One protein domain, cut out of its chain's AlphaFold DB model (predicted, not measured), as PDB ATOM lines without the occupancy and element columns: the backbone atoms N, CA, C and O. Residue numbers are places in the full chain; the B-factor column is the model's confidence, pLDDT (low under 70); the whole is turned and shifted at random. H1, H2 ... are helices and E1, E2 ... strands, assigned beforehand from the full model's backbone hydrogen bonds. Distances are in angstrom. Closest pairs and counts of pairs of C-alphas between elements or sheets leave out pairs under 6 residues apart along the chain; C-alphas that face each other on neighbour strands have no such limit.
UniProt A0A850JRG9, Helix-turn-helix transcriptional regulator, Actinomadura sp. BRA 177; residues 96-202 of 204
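AT A GLANCE: This is residues 96 to 202 of the 204 residues of the protein "Helix-turn-helix transcriptional regulator" of Actinomadura sp. BRA 177 (UniProt A0A850JRG9). An open frame of helices closes round a stretch of chain without a named element: H3 and H5 stand on opposite sides, H2 sits between them at the end where both begin, and the link of residues 114 to 123 runs through the middle. A narrow ribbon of two paired strands, E1 and E2, spans another side, with H1 side by side with H3 and the short H4 just past the end of E2. The printed part has 107 residues, with five named helices and two named strands in the order H1 E1 H2 H3 E2 H4 H5; the sheet, E1 beside E2, is parallel, and the class is mostly helix. The whole is compact, with a radius of gyration of the C-alphas of 14.1 A and spans of 39 by 29 by 21 A.

HOW THE PARTS SIT: H1, residues 96 to 103, is close to but not clearly touching H3, residues 144 to 158; the closest C-alphas, of Ala 100 and Arg 154, are 6.5 A apart. The two run the same way at a shallow tilt of 10 degrees. E1, residues 108 to 113, is the parallel neighbour of E2, residues 165 to 170, at 9 degrees. N 109 and O 165 are within hydrogen-bond range at 2.8 A, and N 167 and O 109 at 2.9 A. H2, residues 124 to 137, forms a helical hairpin with H3: they only just touch, with 3 pairs of C-alphas within 8 A, the closest those of Val 131 and Pro 144 at 6.7 A, and H3 does this with residues 144 to 148 alone. They run opposite ways at a steep tilt of 40 degrees. E1, H2, H3 and E2 make a strand-helix-strand unit, two parallel neighbour strands with helices between them along the chain, and its crossover is right-handed. H4, residues 173 to 176, is close to but not clearly touching H5, residues 182 to 200; the closest C-alphas, of Ile 175 and Met 185, are 7.8 A apart. H2 touches H5, with residues 125 to 129 of H2 alone and residues 184 to 188 of H5 alone; the closest C-alphas, of Phe 126 and Ala 184, are 5.1 A apart. H3 and H5 are apart. In H1, H2, H3 and H5 every O i to N i+4 pair is within hydrogen-bond range; H4 is too short for one.

IN THESE COORDINATES: H1 begins at C-alpha 96 (-7.221, 34.113, -23.630) and is 10.3 A long. E1 is 16.3 A, H2 20.2 A, H3 21.2 A, E2 16.6 A and H4 5.0 A long. H5, 26.9 A long, ends at C-alpha 200 (1.815, 54.150, -10.381).

THE WHOLE: The C-alphas farthest apart, of Lys 139 and Ala 201, are 43.1 A apart. The printed part has no cut, and no link is long. Mean pLDDT of the printed part is 91.1, and residues 200 to 202 are under 70.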
ATOM      1  N   GLN A  96      -7.321  32.650 -23.546       88.69
ATOM      2  CA  GLN A  96      -7.221  34.113 -23.630       88.69
ATOM      3  C   GLN A  96      -8.576  34.741 -23.957       88.69
ATOM      4  O   GLN A  96      -8.919  35.769 -23.383       88.69
ATOM      5  N   LYS A  97      -9.364  34.103 -24.834       91.00
ATOM      6  CA  LYS A  97     -10.723  34.545 -25.159       91.00
ATOM      7  C   LYS A  97     -11.613  34.580 -23.913       91.00
ATOM      8  O   LYS A  97     -12.342  35.546 -23.720       91.00
ATOM      9  N   LEU A  98     -11.533  33.549 -23.068       90.25
ATOM     10  CA  LEU A  98     -12.268  33.500 -21.804       90.25
ATOM     11  C   LEU A  98     -11.819  34.599 -20.837       90.25
ATOM     12  O   LEU A  98     -12.675  35.266 -20.265       90.25
ATOM     13  N   TYR A  99     -10.510  34.804 -20.669       91.62
ATOM     14  CA  TYR A  99     -10.014  35.883 -19.813       91.62
ATOM     15  C   TYR A  99     -10.463  37.257 -20.308       91.62
ATOM     16  O   TYR A  99     -11.031  38.007 -19.529       91.62
ATOM     17  N   ALA A 100     -10.314  37.550 -21.601       92.62
ATOM     18  CA  ALA A 100     -10.758  38.817 -22.176       92.62
ATOM     19  C   ALA A 100     -12.267  39.057 -22.009       92.62
ATOM     20  O   ALA A 100     -12.685  40.194 -21.811       92.62
ATOM     21  N   ASP A 101     -13.080  37.996 -22.075       93.25
ATOM     22  CA  ASP A 101     -14.508  38.081 -21.767       93.25
ATOM     23  C   ASP A 101     -14.712  38.408 -20.282       93.25
ATOM     24  O   ASP A 101     -15.345  39.403 -19.962       93.25
ATOM     25  N   LEU A 102     -14.119  37.646 -19.359       92.06
ATOM     26  CA  LEU A 102     -14.249  37.871 -17.910       92.06
ATOM     27  C   LEU A 102     -13.770  39.255 -17.450       92.06
ATOM     28  O   LEU A 102     -14.398  39.853 -16.581       92.06
ATOM     29  N   GLU A 103     -12.694  39.756 -18.043       92.12
ATOM     30  CA  GLU A 103     -12.123  41.076 -17.775       92.12
ATOM     31  C   GLU A 103     -12.990  42.216 -18.312       92.12
ATOM     32  O   GLU A 103     -12.901  43.351 -17.844       92.12
ATOM     33  N   TYR A 104     -13.851  41.936 -19.292       90.31
ATOM     34  CA  TYR A 104     -14.703  42.944 -19.897       90.31
ATOM     35  C   TYR A 104     -15.730  43.476 -18.891       90.31
ATOM     36  O   TYR A 104     -16.666  42.774 -18.493       90.31
ATOM     37  N   ASN A 105     -15.585  44.760 -18.542       87.44
ATOM     38  CA  ASN A 105     -16.298  45.443 -17.455       87.44
ATOM     39  C   ASN A 105     -16.027  44.868 -16.055       87.44
ATOM     40  O   ASN A 105     -16.885  44.991 -15.174       87.44
ATOM     41  N   ALA A 106     -14.878  44.224 -15.847       92.12
ATOM     42  CA  ALA A 106     -14.389  43.991 -14.498       92.12
ATOM     43  C   ALA A 106     -14.072  45.337 -13.826       92.12
ATOM     44  O   ALA A 106     -13.705  46.302 -14.492       92.12
ATOM     45  N   GLU A 107     -14.229  45.392 -12.507       92.88
ATOM     46  CA  GLU A 107     -13.783  46.523 -11.681       92.88
ATOM     47  C   GLU A 107     -12.351  46.298 -11.178       92.88
ATOM     48  O   GLU A 107     -11.520  47.208 -11.143       92.88
ATOM     49  N   THR A 108     -12.047  45.041 -10.859       93.50
ATOM     50  CA  THR A 108     -10.741  44.606 -10.384       93.50
ATOM     51  C   THR A 108     -10.370  43.280 -11.026       93.50
ATOM     52  O   THR A 108     -11.202  42.379 -11.156       93.50
ATOM     53  N   VAL A 109      -9.097  43.151 -11.377       94.19
ATOM     54  CA  VAL A 109      -8.457  41.918 -11.817       94.19
ATOM     55  C   VAL A 109      -7.266  41.668 -10.905       94.19
ATOM     56  O   VAL A 109      -6.366  42.498 -10.806       94.19
ATOM     57  N   ARG A 110      -7.279  40.518 -10.227       94.50
ATOM     58  CA  ARG A 110      -6.167  40.046  -9.401       94.50
ATOM     59  C   ARG A 110      -5.719  38.689  -9.887       94.50
ATOM     60  O   ARG A 110      -6.548  37.797 -10.065       94.50
ATOM     61  N   GLU A 111      -4.421  38.521 -10.055       92.62
ATOM     62  CA  GLU A 111      -3.853  37.248 -10.477       92.62
ATOM     63  C   GLU A 111      -2.523  36.956  -9.787       92.62
ATOM     64  O   GLU A 111      -1.756  37.848  -9.428       92.62
ATOM     65  N   TYR A 112      -2.265  35.666  -9.605       93.88
ATOM     66  CA  TYR A 112      -0.990  35.145  -9.146       93.88
ATOM     67  C   TYR A 112      -0.411  34.265 -10.246       93.88
ATOM     68  O   TYR A 112      -1.056  33.315 -10.698       93.88
ATOM     69  N   ASN A 113       0.799  34.592 -10.684       91.81
ATOM     70  CA  ASN A 113       1.456  33.921 -11.787       91.81
ATOM     71  C   ASN A 113       2.697  33.197 -11.275       91.81
ATOM     72  O   ASN A 113       3.738  33.804 -11.031       91.81
ATOM     73  N   GLN A 114       2.565  31.880 -11.125       90.88
ATOM     74  CA  GLN A 114       3.642  31.027 -10.629       90.88
ATOM     75  C   GLN A 114       4.619  30.599 -11.733       90.88
ATOM     76  O   GLN A 114       5.806  30.442 -11.483       90.88
ATOM     77  N   THR A 115       4.122  30.351 -12.951       87.94
ATOM     78  CA  THR A 115       4.901  29.666 -14.003       87.94
ATOM     79  C   THR A 115       4.870  30.335 -15.369       87.94
ATOM     80  O   THR A 115       5.706  30.019 -16.210       87.94
ATOM     81  N   LEU A 116       3.945  31.267 -15.608       87.62
ATOM     82  CA  LEU A 116       3.827  31.970 -16.883       87.62
ATOM     83  C   LEU A 116       3.855  33.482 -16.685       87.62
ATOM     84  O   LEU A 116       3.166  34.009 -15.821       87.62
ATOM     85  N   MET A 117       4.604  34.184 -17.537       91.69
ATOM     86  CA  MET A 117       4.574  35.646 -17.592       91.69
ATOM     87  C   MET A 117       3.156  36.124 -17.962       91.69
ATOM     88  O   MET A 117       2.633  35.659 -18.986       91.69
ATOM     89  N   PRO A 118       2.540  37.058 -17.209       90.81
ATOM     90  CA  PRO A 118       1.193  37.540 -17.493       90.81
ATOM     91  C   PRO A 118       1.059  38.072 -18.912       90.81
ATOM     92  O   PRO A 118       1.774  38.992 -19.301       90.81
ATOM     93  N   ALA A 119       0.107  37.548 -19.684       88.25
ATOM     94  CA  ALA A 119      -0.063  37.934 -21.088       88.25
ATOM     95  C   ALA A 119      -0.330  39.440 -21.281       88.25
ATOM     96  O   ALA A 119       0.082  40.008 -22.285       88.25
ATOM     97  N   VAL A 120      -0.981  40.085 -20.307       90.31
ATOM     98  CA  VAL A 120      -1.240  41.536 -20.279       90.31
ATOM     99  C   VAL A 120       0.037  42.358 -20.126       90.31
ATOM    100  O   VAL A 120       0.081  43.502 -20.563       90.31
ATOM    101  N   LEU A 121       1.076  41.798 -19.511       92.12
ATOM    102  CA  LEU A 121       2.338  42.489 -19.275       92.12
ATOM    103  C   LEU A 121       3.423  42.088 -20.269       92.12
ATOM    104  O   LEU A 121       4.549  42.560 -20.137       92.12
ATOM    105  N   GLN A 122       3.125  41.235 -21.248       93.94
ATOM    106  CA  GLN A 122       4.124  40.780 -22.206       93.94
ATOM    107  C   GLN A 122       4.553  41.892 -23.171       93.94
ATOM    108  O   GLN A 122       3.745  42.703 -23.624       93.94
ATOM    109  N   ALA A 123       5.845  41.929 -23.472       94.69
ATOM    110  CA  ALA A 123       6.452  42.777 -24.482       94.69
ATOM    111  C   ALA A 123       6.377  42.097 -25.861       94.69
ATOM    112  O   ALA A 123       6.363  40.862 -25.923       94.69
ATOM    113  N   PRO A 124       6.379  42.862 -26.966       93.75
ATOM    114  CA  PRO A 124       6.400  42.298 -28.316       93.75
ATOM    115  C   PRO A 124       7.514  41.265 -28.524       93.75
ATOM    116  O   PRO A 124       7.250  40.186 -29.041       93.75
ATOM    117  N   GLU A 125       8.723  41.540 -28.033       95.44
ATOM    118  CA  GLU A 125       9.885  40.655 -28.153       95.44
ATOM    119  C   GLU A 125       9.680  39.326 -27.412       95.44
ATOM    120  O   GLU A 125      10.099  38.271 -27.882       95.44
ATOM    121  N   PHE A 126       8.993  39.363 -26.266       95.25
ATOM    122  CA  PHE A 126       8.639  38.160 -25.515       95.25
ATOM    123  C   PHE A 126       7.585  37.335 -26.259       95.25
ATOM    124  O   PHE A 126       7.679  36.112 -26.309       95.25
ATOM    125  N   ILE A 127       6.590  37.996 -26.859       93.94
ATOM    126  CA  ILE A 127       5.552  37.330 -27.656       93.94
ATOM    127  C   ILE A 127       6.177  36.661 -28.884       93.94
ATOM    128  O   ILE A 127       5.872  35.498 -29.137       93.94
ATOM    129  N   SER A 128       7.068  37.351 -29.601       94.69
ATOM    130  CA  SER A 128       7.790  36.793 -30.752       94.69
ATOM    131  C   SER A 128       8.606  35.559 -30.371       94.69
ATOM    132  O   SER A 128       8.469  34.527 -31.016       94.69
ATOM    133  N   ALA A 129       9.358  35.613 -29.269       95.44
ATOM    134  CA  ALA A 129      10.129  34.463 -28.801       95.44
ATOM    135  C   ALA A 129       9.253  33.250 -28.427       95.44
ATOM    136  O   ALA A 129       9.665  32.107 -28.612       95.44
ATOM    137  N   LEU A 130       8.039  33.475 -27.910       93.19
ATOM    138  CA  LEU A 130       7.088  32.386 -27.657       93.19
ATOM    139  C   LEU A 130       6.542  31.773 -28.952       93.19
ATOM    140  O   LEU A 130       6.353  30.563 -29.002       93.19
ATOM    141  N   VAL A 131       6.290  32.585 -29.984       93.12
ATOM    142  CA  VAL A 131       5.863  32.082 -31.301       93.12
ATOM    143  C   VAL A 131       6.953  31.207 -31.911       93.12
ATOM    144  O   VAL A 131       6.661  30.094 -32.332       93.12
ATOM    145  N   GLU A 132       8.205  31.672 -31.896       94.00
ATOM    146  CA  GLU A 132       9.348  30.896 -32.398       94.00
ATOM    147  C   GLU A 132       9.470  29.545 -31.676       94.00
ATOM    148  O   GLU A 132       9.743  28.517 -32.298       94.00
ATOM    149  N   LEU A 133       9.226  29.521 -30.361       92.50
ATOM    150  CA  LEU A 133       9.231  28.287 -29.579       92.50
ATOM    151  C   LEU A 133       8.092  27.337 -29.980       92.50
ATOM    152  O   LEU A 133       8.338  26.139 -30.124       92.50
ATOM    153  N   ASP A 134       6.873  27.849 -30.170       91.88
ATOM    154  CA  ASP A 134       5.726  27.051 -30.622       91.88
ATOM    155  C   ASP A 134       5.998  26.432 -32.007       91.88
ATOM    156  O   ASP A 134       5.753  25.243 -32.214       91.88
ATOM    157  N   GLU A 135       6.566  27.208 -32.935       93.88
ATOM    158  CA  GLU A 135       6.957  26.742 -34.274       93.88
ATOM    159  C   GLU A 135       8.036  25.652 -34.219       93.88
ATOM    160  O   GLU A 135       7.998  24.690 -34.990       93.88
ATOM    161  N   CYS A 136       8.972  25.748 -33.269       93.00
ATOM    162  CA  CYS A 136       9.984  24.715 -33.042       93.00
ATOM    163  C   CYS A 136       9.393  23.413 -32.474       93.00
ATOM    164  O   CYS A 136       9.967  22.341 -32.668       93.00
ATOM    165  N   GLN A 137       8.264  23.485 -31.762       92.38
ATOM    166  CA  GLN A 137       7.578  22.318 -31.190       92.38
ATOM    167  C   GLN A 137       6.656  21.617 -32.195       92.38
ATOM    168  O   GLN A 137       6.259  20.471 -31.971       92.38
ATOM    169  N   GLY A 138       6.332  22.273 -33.309       93.69
ATOM    170  CA  GLY A 138       5.586  21.679 -34.403       93.69
ATOM    171  C   GLY A 138       4.768  22.695 -35.187       93.69
ATOM    172  O   GLY A 138       4.917  23.907 -35.075       93.69
ATOM    173  N   LYS A 139       3.865  22.176 -36.019       91.88
ATOM    174  CA  LYS A 139       2.983  23.019 -36.823       91.88
ATOM    175  C   LYS A 139       1.988  23.758 -35.924       91.88
ATOM    176  O   LYS A 139       1.141  23.123 -35.297       91.88
ATOM    177  N   ILE A 140       2.039  25.085 -35.956       92.12
ATOM    178  CA  ILE A 140       1.045  25.947 -35.313       92.12
ATOM    179  C   ILE A 140      -0.289  25.944 -36.081       92.12
ATOM    180  O   ILE A 140      -0.329  25.839 -37.311       92.12
ATOM    181  N   ASP A 141      -1.396  26.060 -35.350       91.06
ATOM    182  CA  ASP A 141      -2.773  26.097 -35.866       91.06
ATOM    183  C   ASP A 141      -3.401  27.506 -35.819       91.06
ATOM    184  O   ASP A 141      -4.597  27.688 -36.067       91.06
ATOM    185  N   TYR A 142      -2.584  28.521 -35.529       91.88
ATOM    186  CA  TYR A 142      -2.974  29.921 -35.439       91.88
ATOM    187  C   TYR A 142      -2.116  30.822 -36.334       91.88
ATOM    188  O   TYR A 142      -1.086  30.417 -36.856       91.88
ATOM    189  N   VAL A 143      -2.561  32.071 -36.510       93.56
ATOM    190  CA  VAL A 143      -1.824  33.110 -37.244       93.56
ATOM    191  C   VAL A 143      -1.076  33.976 -36.220       93.56
ATOM    192  O   VAL A 143      -1.759  34.668 -35.449       93.56
ATOM    193  N   PRO A 144       0.270  33.939 -36.163       92.38
ATOM    194  CA  PRO A 144       1.057  34.630 -35.140       92.38
ATOM    195  C   PRO A 144       0.748  36.116 -34.992       92.38
ATOM    196  O   PRO A 144       0.541  36.599 -33.880       92.38
ATOM    197  N   GLU A 145       0.603  36.836 -36.100       92.38
ATOM    198  CA  GLU A 145       0.342  38.276 -36.103       92.38
ATOM    199  C   GLU A 145      -1.029  38.589 -35.496       92.38
ATOM    200  O   GLU A 145      -1.189  39.552 -34.743       92.38
ATOM    201  N   ARG A 146      -2.033  37.745 -35.770       93.94
ATOM    202  CA  ARG A 146      -3.371  37.889 -35.175       93.94
ATOM    203  C   ARG A 146      -3.358  37.573 -33.684       93.94
ATOM    204  O   ARG A 146      -4.099  38.205 -32.934       93.94
ATOM    205  N   MET A 147      -2.561  36.593 -33.262       92.19
ATOM    206  CA  MET A 147      -2.390  36.236 -31.854       92.19
ATOM    207  C   MET A 147      -1.696  37.372 -31.087       92.19
ATOM    208  O   MET A 147      -2.185  37.792 -30.035       92.19
ATOM    209  N   ALA A 148      -0.626  37.935 -31.653       91.81
ATOM    210  CA  ALA A 148       0.077  39.084 -31.097       91.81
ATOM    211  C   ALA A 148      -0.838  40.318 -30.998       91.81
ATOM    212  O   ALA A 148      -0.944  40.905 -29.920       91.81
ATOM    213  N   ASP A 149      -1.586  40.663 -32.057       92.69
ATOM    214  CA  ASP A 149      -2.562  41.764 -32.002       92.69
ATOM    215  C   ASP A 149      -3.650  41.517 -30.944       92.69
ATOM    216  O   ASP A 149      -4.065  42.450 -30.255       92.69
ATOM    217  N   ALA A 150      -4.086  40.267 -30.746       92.81
ATOM    218  CA  ALA A 150      -5.041  39.927 -29.691       92.81
ATOM    219  C   ALA A 150      -4.482  40.192 -28.285       92.81
ATOM    220  O   ALA A 150      -5.194  40.759 -27.450       92.81
ATOM    221  N   ARG A 151      -3.217  39.828 -28.020       91.50
ATOM    222  CA  ARG A 151      -2.543  40.108 -26.737       91.50
ATOM    223  C   ARG A 151      -2.362  41.607 -26.520       91.50
ATOM    224  O   ARG A 151      -2.759  42.118 -25.475       91.50
ATOM    225  N   MET A 152      -1.875  42.321 -27.534       91.12
ATOM    226  CA  MET A 152      -1.705  43.776 -27.474       91.12
ATOM    227  C   MET A 152      -3.038  44.491 -27.264       91.12
ATOM    228  O   MET A 152      -3.126  45.443 -26.488       91.12
ATOM    229  N   ARG A 153      -4.110  44.029 -27.917       93.19
ATOM    230  CA  ARG A 153      -5.447  44.559 -27.672       93.19
ATOM    231  C   ARG A 153      -5.903  44.292 -26.244       93.19
ATOM    232  O   ARG A 153      -6.348  45.238 -25.609       93.19
ATOM    233  N   ARG A 154      -5.765  43.065 -25.729       92.38
ATOM    234  CA  ARG A 154      -6.115  42.740 -24.334       92.38
ATOM    235  C   ARG A 154      -5.401  43.675 -23.359       92.38
ATOM    236  O   ARG A 154      -6.054  44.254 -22.500       92.38
ATOM    237  N   GLN A 155      -4.098  43.884 -23.553       92.25
ATOM    238  CA  GLN A 155      -3.304  44.813 -22.751       92.25
ATOM    239  C   GLN A 155      -3.867  46.241 -22.802       92.25
ATOM    240  O   GLN A 155      -4.051  46.852 -21.755       92.25
ATOM    241  N   ARG A 156      -4.176  46.775 -23.993       91.69
ATOM    242  CA  ARG A 156      -4.754  48.126 -24.130       91.69
ATOM    243  C   ARG A 156      -6.122  48.258 -23.470       91.69
ATOM    244  O   ARG A 156      -6.390  49.285 -22.868       91.69
ATOM    245  N   GLU A 157      -6.990  47.263 -23.625       92.06
ATOM    246  CA  GLU A 157      -8.344  47.295 -23.054       92.06
ATOM    247  C   GLU A 157      -8.291  47.212 -21.519       92.06
ATOM    248  O   GLU A 157      -9.100  47.848 -20.849       92.06
ATOM    249  N   LEU A 158      -7.322  46.472 -20.960       92.12
ATOM    250  CA  LEU A 158      -7.175  46.313 -19.514       92.12
ATOM    251  C   LEU A 158      -6.448  47.486 -18.845       92.12
ATOM    252  O   LEU A 158      -6.855  47.917 -17.776       92.12
ATOM    253  N   LEU A 159      -5.397  48.013 -19.478       91.12
ATOM    254  CA  LEU A 159      -4.532  49.068 -18.929       91.12
ATOM    255  C   LEU A 159      -4.885  50.474 -19.450       91.12
ATOM    256  O   LEU A 159      -4.043  51.369 -19.489       91.12
ATOM    257  N   ARG A 160      -6.111  50.678 -19.936       91.44
ATOM    258  CA  ARG A 160      -6.605  52.015 -20.306       91.44
ATOM    259  C   ARG A 160      -6.907  52.846 -19.045       91.44
ATOM    260  O   ARG A 160      -7.172  52.258 -18.001       91.44
ATOM    261  N   PRO A 161      -6.940  54.191 -19.127       88.38
ATOM    262  CA  PRO A 161      -7.197  55.050 -17.963       88.38
ATOM    263  C   PRO A 161      -8.517  54.770 -17.222       88.38
ATOM    264  O   PRO A 161      -8.582  54.939 -16.013       88.38
ATOM    265  N   ASP A 162      -9.558  54.325 -17.930       88.12
ATOM    266  CA  ASP A 162     -10.864  53.909 -17.393       88.12
ATOM    267  C   ASP A 162     -11.018  52.369 -17.353       88.12
ATOM    268  O   ASP A 162     -12.113  51.813 -17.504       88.12
ATOM    269  N   GLY A 163      -9.893  51.659 -17.264       90.50
ATOM    270  CA  GLY A 163      -9.821  50.207 -17.143       90.50
ATOM    271  C   GLY A 163     -10.044  49.730 -15.705       90.50
ATOM    272  O   GLY A 163     -10.158  50.544 -14.787       90.50
ATOM    273  N   PRO A 164     -10.120  48.406 -15.486       92.38
ATOM    274  CA  PRO A 164     -10.125  47.855 -14.137       92.38
ATOM    275  C   PRO A 164      -8.823  48.164 -13.395       92.38
ATOM    276  O   PRO A 164      -7.750  48.282 -13.986       92.38
ATOM    277  N   SER A 165      -8.908  48.155 -12.067       92.31
ATOM    278  CA  SER A 165      -7.719  47.993 -11.226       92.31
ATOM    279  C   SER A 165      -7.079  46.628 -11.506       92.31
ATOM    280  O   SER A 165      -7.762  45.603 -11.499       92.31
ATOM    281  N   TYR A 166      -5.777  46.604 -11.788       92.69
ATOM    282  CA  TYR A 166      -5.045  45.380 -12.112       92.69
ATOM    283  C   TYR A 166      -3.897  45.177 -11.125       92.69
ATOM    284  O   TYR A 166      -2.965  45.978 -11.064       92.69
ATOM    285  N   GLU A 167      -3.970  44.089 -10.366       93.44
ATOM    286  CA  GLU A 167      -2.948  43.667  -9.414       93.44
ATOM    287  C   GLU A 167      -2.428  42.289  -9.831       93.44
ATOM    288  O   GLU A 167      -3.201  41.358 -10.068       93.44
ATOM    289  N   THR A 168      -1.110  42.133  -9.912       92.75
ATOM    290  CA  THR A 168      -0.497  40.843 -10.234       92.75
ATOM    291  C   THR A 168       0.660  40.565  -9.294       92.75
ATOM    292  O   THR A 168       1.466  41.451  -9.003       92.75
ATOM    293  N   VAL A 169       0.731  39.330  -8.804       93.94
ATOM    294  CA  VAL A 169       1.851  38.829  -8.008       93.94
ATOM    295  C   VAL A 169       2.593  37.801  -8.845       93.94
ATOM    296  O   VAL A 169       1.990  36.871  -9.387       93.94
ATOM    297  N   LEU A 170       3.903  37.986  -8.961       93.25
ATOM    298  CA  LEU A 170       4.776  37.150  -9.772       93.25
ATOM    299  C   LEU A 170       5.684  36.345  -8.862       93.25
ATOM    300  O   LEU A 170       6.316  36.904  -7.968       93.25
ATOM    301  N   ASP A 171       5.760  35.045  -9.114       94.56
ATOM    302  CA  ASP A 171       6.778  34.211  -8.495       94.56
ATOM    303  C   ASP A 171       8.154  34.563  -9.081       94.56
ATOM    304  O   ASP A 171       8.315  34.689 -10.301       94.56
ATOM    305  N   GLU A 172       9.156  34.727  -8.216       92.69
ATOM    306  CA  GLU A 172      10.513  35.117  -8.614       92.69
ATOM    307  C   GLU A 172      11.126  34.125  -9.619       92.69
ATOM    308  O   GLU A 172      11.916  34.505 -10.489       92.69
ATOM    309  N   SER A 173      10.716  32.851  -9.570       92.31
ATOM    310  CA  SER A 173      11.205  31.823 -10.485       92.31
ATOM    311  C   SER A 173      10.904  32.121 -11.955       92.31
ATOM    312  O   SER A 173      11.637  31.627 -12.807       92.31
ATOM    313  N   LEU A 174       9.918  32.971 -12.274       90.12
ATOM    314  CA  LEU A 174       9.639  33.433 -13.642       90.12
ATOM    315  C   LEU A 174      10.804  34.199 -14.276       90.12
ATOM    316  O   LEU A 174      10.965  34.191 -15.496       90.12
ATOM    317  N   ILE A 175      11.585  34.889 -13.449       88.56
ATOM    318  CA  ILE A 175      12.720  35.705 -13.886       88.56
ATOM    319  C   ILE A 175      13.961  34.822 -14.040       88.56
ATOM    320  O   ILE A 175      14.753  35.013 -14.960       88.56
ATOM    321  N   HIS A 176      14.103  33.824 -13.164       88.94
ATOM    322  CA  HIS A 176      15.264  32.931 -13.132       88.94
ATOM    323  C   HIS A 176      15.149  31.744 -14.096       88.94
ATOM    324  O   HIS A 176      16.158  31.261 -14.610       88.94
ATOM    325  N   ARG A 177      13.933  31.259 -14.371       89.69
ATOM    326  CA  ARG A 177      13.669  30.167 -15.318       89.69
ATOM    327  C   ARG A 177      13.208  30.743 -16.645       89.69
ATOM    328  O   ARG A 177      12.021  30.948 -16.884       89.69
ATOM    329  N   LEU A 178      14.181  31.003 -17.508       87.38
ATOM    330  CA  LEU A 178      13.936  31.627 -18.797       87.38
ATOM    331  C   LEU A 178      13.104  30.716 -19.711       87.38
ATOM    332  O   LEU A 178      13.569  29.675 -20.163       87.38
ATOM    333  N   ALA A 179      11.878  31.149 -20.008       88.00
ATOM    334  CA  ALA A 179      11.017  30.538 -21.025       88.00
ATOM    335  C   ALA A 179      11.335  31.024 -22.454       88.00
ATOM    336  O   ALA A 179      10.796  30.500 -23.422       88.00
ATOM    337  N   VAL A 180      12.175  32.053 -22.576       94.31
ATOM    338  CA  VAL A 180      12.550  32.728 -23.825       94.31
ATOM    339  C   VAL A 180      14.047  33.057 -23.799       94.31
ATOM    340  O   VAL A 180      14.634  33.093 -22.713       94.31
ATOM    341  N   PRO A 181      14.689  33.354 -24.944       95.06
ATOM    342  CA  PRO A 181      16.081  33.791 -24.962       95.06
ATOM    343  C   PRO A 181      16.339  35.020 -24.061       95.06
ATOM    344  O   PRO A 181      15.462  35.882 -23.931       95.06
ATOM    345  N   PRO A 182      17.550  35.173 -23.484       95.62
ATOM    346  CA  PRO A 182      17.853  36.243 -22.526       95.62
ATOM    347  C   PRO A 182      17.531  37.663 -23.017       95.62
ATOM    348  O   PRO A 182      17.025  38.479 -22.253       95.62
ATOM    349  N   GLN A 183      17.769  37.953 -24.301       96.12
ATOM    350  CA  GLN A 183      17.464  39.255 -24.915       96.12
ATOM    351  C   GLN A 183      15.964  39.595 -24.828       96.12
ATOM    352  O   GLN A 183      15.600  40.708 -24.441       96.12
ATOM    353  N   ALA A 184      15.090  38.621 -25.108       96.38
ATOM    354  CA  ALA A 184      13.641  38.788 -25.017       96.38
ATOM    355  C   ALA A 184      13.183  38.965 -23.559       96.38
ATOM    356  O   ALA A 184      12.323  39.800 -23.281       96.38
ATOM    357  N   MET A 185      13.802  38.251 -22.609       95.81
ATOM    358  CA  MET A 185      13.517  38.446 -21.182       95.81
ATOM    359  C   MET A 185      13.956  39.835 -20.687       95.81
ATOM    360  O   MET A 185      13.233  40.486 -19.937       95.81
ATOM    361  N   ILE A 186      15.105  40.348 -21.132       96.31
ATOM    362  CA  ILE A 186      15.545  41.707 -20.782       96.31
ATOM    363  C   ILE A 186      14.540  42.750 -21.290       96.31
ATOM    364  O   ILE A 186      14.178  43.672 -20.552       96.31
ATOM    365  N   ALA A 187      14.070  42.609 -22.533       96.81
ATOM    366  CA  ALA A 187      13.039  43.481 -23.095       96.81
ATOM    367  C   ALA A 187      11.729  43.401 -22.290       96.81
ATOM    368  O   ALA A 187      11.158  44.437 -21.941       96.81
ATOM    369  N   GLN A 188      11.316  42.186 -21.914       96.12
ATOM    370  CA  GLN A 188      10.149  41.915 -21.076       96.12
ATOM    371  C   GLN A 188      10.212  42.635 -19.724       96.12
ATOM    372  O   GLN A 188       9.291  43.369 -19.370       96.12
ATOM    373  N   LEU A 189      11.306  42.476 -18.978       95.06
ATOM    374  CA  LEU A 189      11.455  43.087 -17.654       95.06
ATOM    375  C   LEU A 189      11.484  44.618 -17.739       95.06
ATOM    376  O   LEU A 189      10.808  45.300 -16.969       95.06
ATOM    377  N   ARG A 190      12.201  45.177 -18.724       96.19
ATOM    378  CA  ARG A 190      12.205  46.629 -18.978       96.19
ATOM    379  C   ARG A 190      10.811  47.148 -19.312       96.19
ATOM    380  O   ARG A 190      10.427  48.217 -18.845       96.19
ATOM    381  N   HIS A 191      10.053  46.408 -20.117       94.81
ATOM    382  CA  HIS A 191       8.674  46.755 -20.448       94.81
ATOM    383  C   HIS A 191       7.777  46.771 -19.216       94.81
ATOM    384  O   HIS A 191       7.079  47.758 -19.004       94.81
ATOM    385  N   MET A 192       7.858  45.752 -18.365       93.31
ATOM    386  CA  MET A 192       7.082  45.698 -17.127       93.31
ATOM    387  C   MET A 192       7.383  46.873 -16.202       93.31
ATOM    388  O   MET A 192       6.449  47.516 -15.734       93.31
ATOM    389  N   ILE A 193       8.663  47.206 -15.999       93.62
ATOM    390  CA  ILE A 193       9.061  48.374 -15.201       93.62
ATOM    391  C   ILE A 193       8.415  49.642 -15.769       93.62
ATOM    392  O   ILE A 193       7.783  50.394 -15.032       93.62
ATOM    393  N   ARG A 194       8.492  49.857 -17.090       93.19
ATOM    394  CA  ARG A 194       7.855  51.017 -17.738       93.19
ATOM    395  C   ARG A 194       6.342  51.042 -17.529       93.19
ATOM    396  O   ARG A 194       5.796  52.102 -17.233       93.19
ATOM    397  N   VAL A 195       5.666  49.905 -17.702       90.00
ATOM    398  CA  VAL A 195       4.211  49.794 -17.531       90.00
ATOM    399  C   VAL A 195       3.822  50.120 -16.092       90.00
ATOM    400  O   VAL A 195       2.953  50.963 -15.891       90.00
ATOM    401  N   VAL A 196       4.487  49.516 -15.107       87.31
ATOM    402  CA  VAL A 196       4.200  49.736 -13.684       87.31
ATOM    403  C   VAL A 196       4.458  51.192 -13.305       87.31
ATOM    404  O   VAL A 196       3.548  51.854 -12.821       87.31
ATOM    405  N   CYS A 197       5.635  51.742 -13.620       88.12
ATOM    406  CA  CYS A 197       5.970  53.125 -13.274       88.12
ATOM    407  C   CYS A 197       5.008  54.148 -13.900       88.12
ATOM    408  O   CYS A 197       4.665  55.137 -13.257       88.12
ATOM    409  N   LYS A 198       4.538  53.910 -15.132       82.00
ATOM    410  CA  LYS A 198       3.572  54.797 -15.795       82.00
ATOM    411  C   LYS A 198       2.210  54.811 -15.092       82.00
ATOM    412  O   LYS A 198       1.593  55.868 -15.025       82.00
ATOM    413  N   HIS A 199       1.747  53.668 -14.584       71.06
ATOM    414  CA  HIS A 199       0.438  53.560 -13.931       71.06
ATOM    415  C   HIS A 199       0.491  53.919 -12.443       71.06
ATOM    416  O   HIS A 199      -0.453  54.513 -11.934       71.06
ATOM    417  N   SER A 200       1.610  53.668 -11.753       62.72
ATOM    418  CA  SER A 200       1.815  54.150 -10.381       62.72
ATOM    419  C   SER A 200       1.772  55.679 -10.292       62.72
ATOM    420  O   SER A 200       1.284  56.212  -9.304       62.72
ATOM    421  N   ALA A 201       2.214  56.386 -11.337       57.91
ATOM    422  CA  ALA A 201       2.129  57.845 -11.422       57.91
ATOM    423  C   ALA A 201       0.709  58.385 -11.692       57.91
ATOM    424  O   ALA A 201       0.501  59.587 -11.602       57.91
ATOM    425  N   GLN A 202      -0.250  57.530 -12.063       51.97
ATOM    426  CA  GLN A 202      -1.655  57.905 -12.292       51.97
ATOM    427  C   GLN A 202      -2.557  57.587 -11.089       51.97
ATOM    428  O   GLN A 202      -3.706  58.016 -11.060       51.97
TER     429      GLN A 202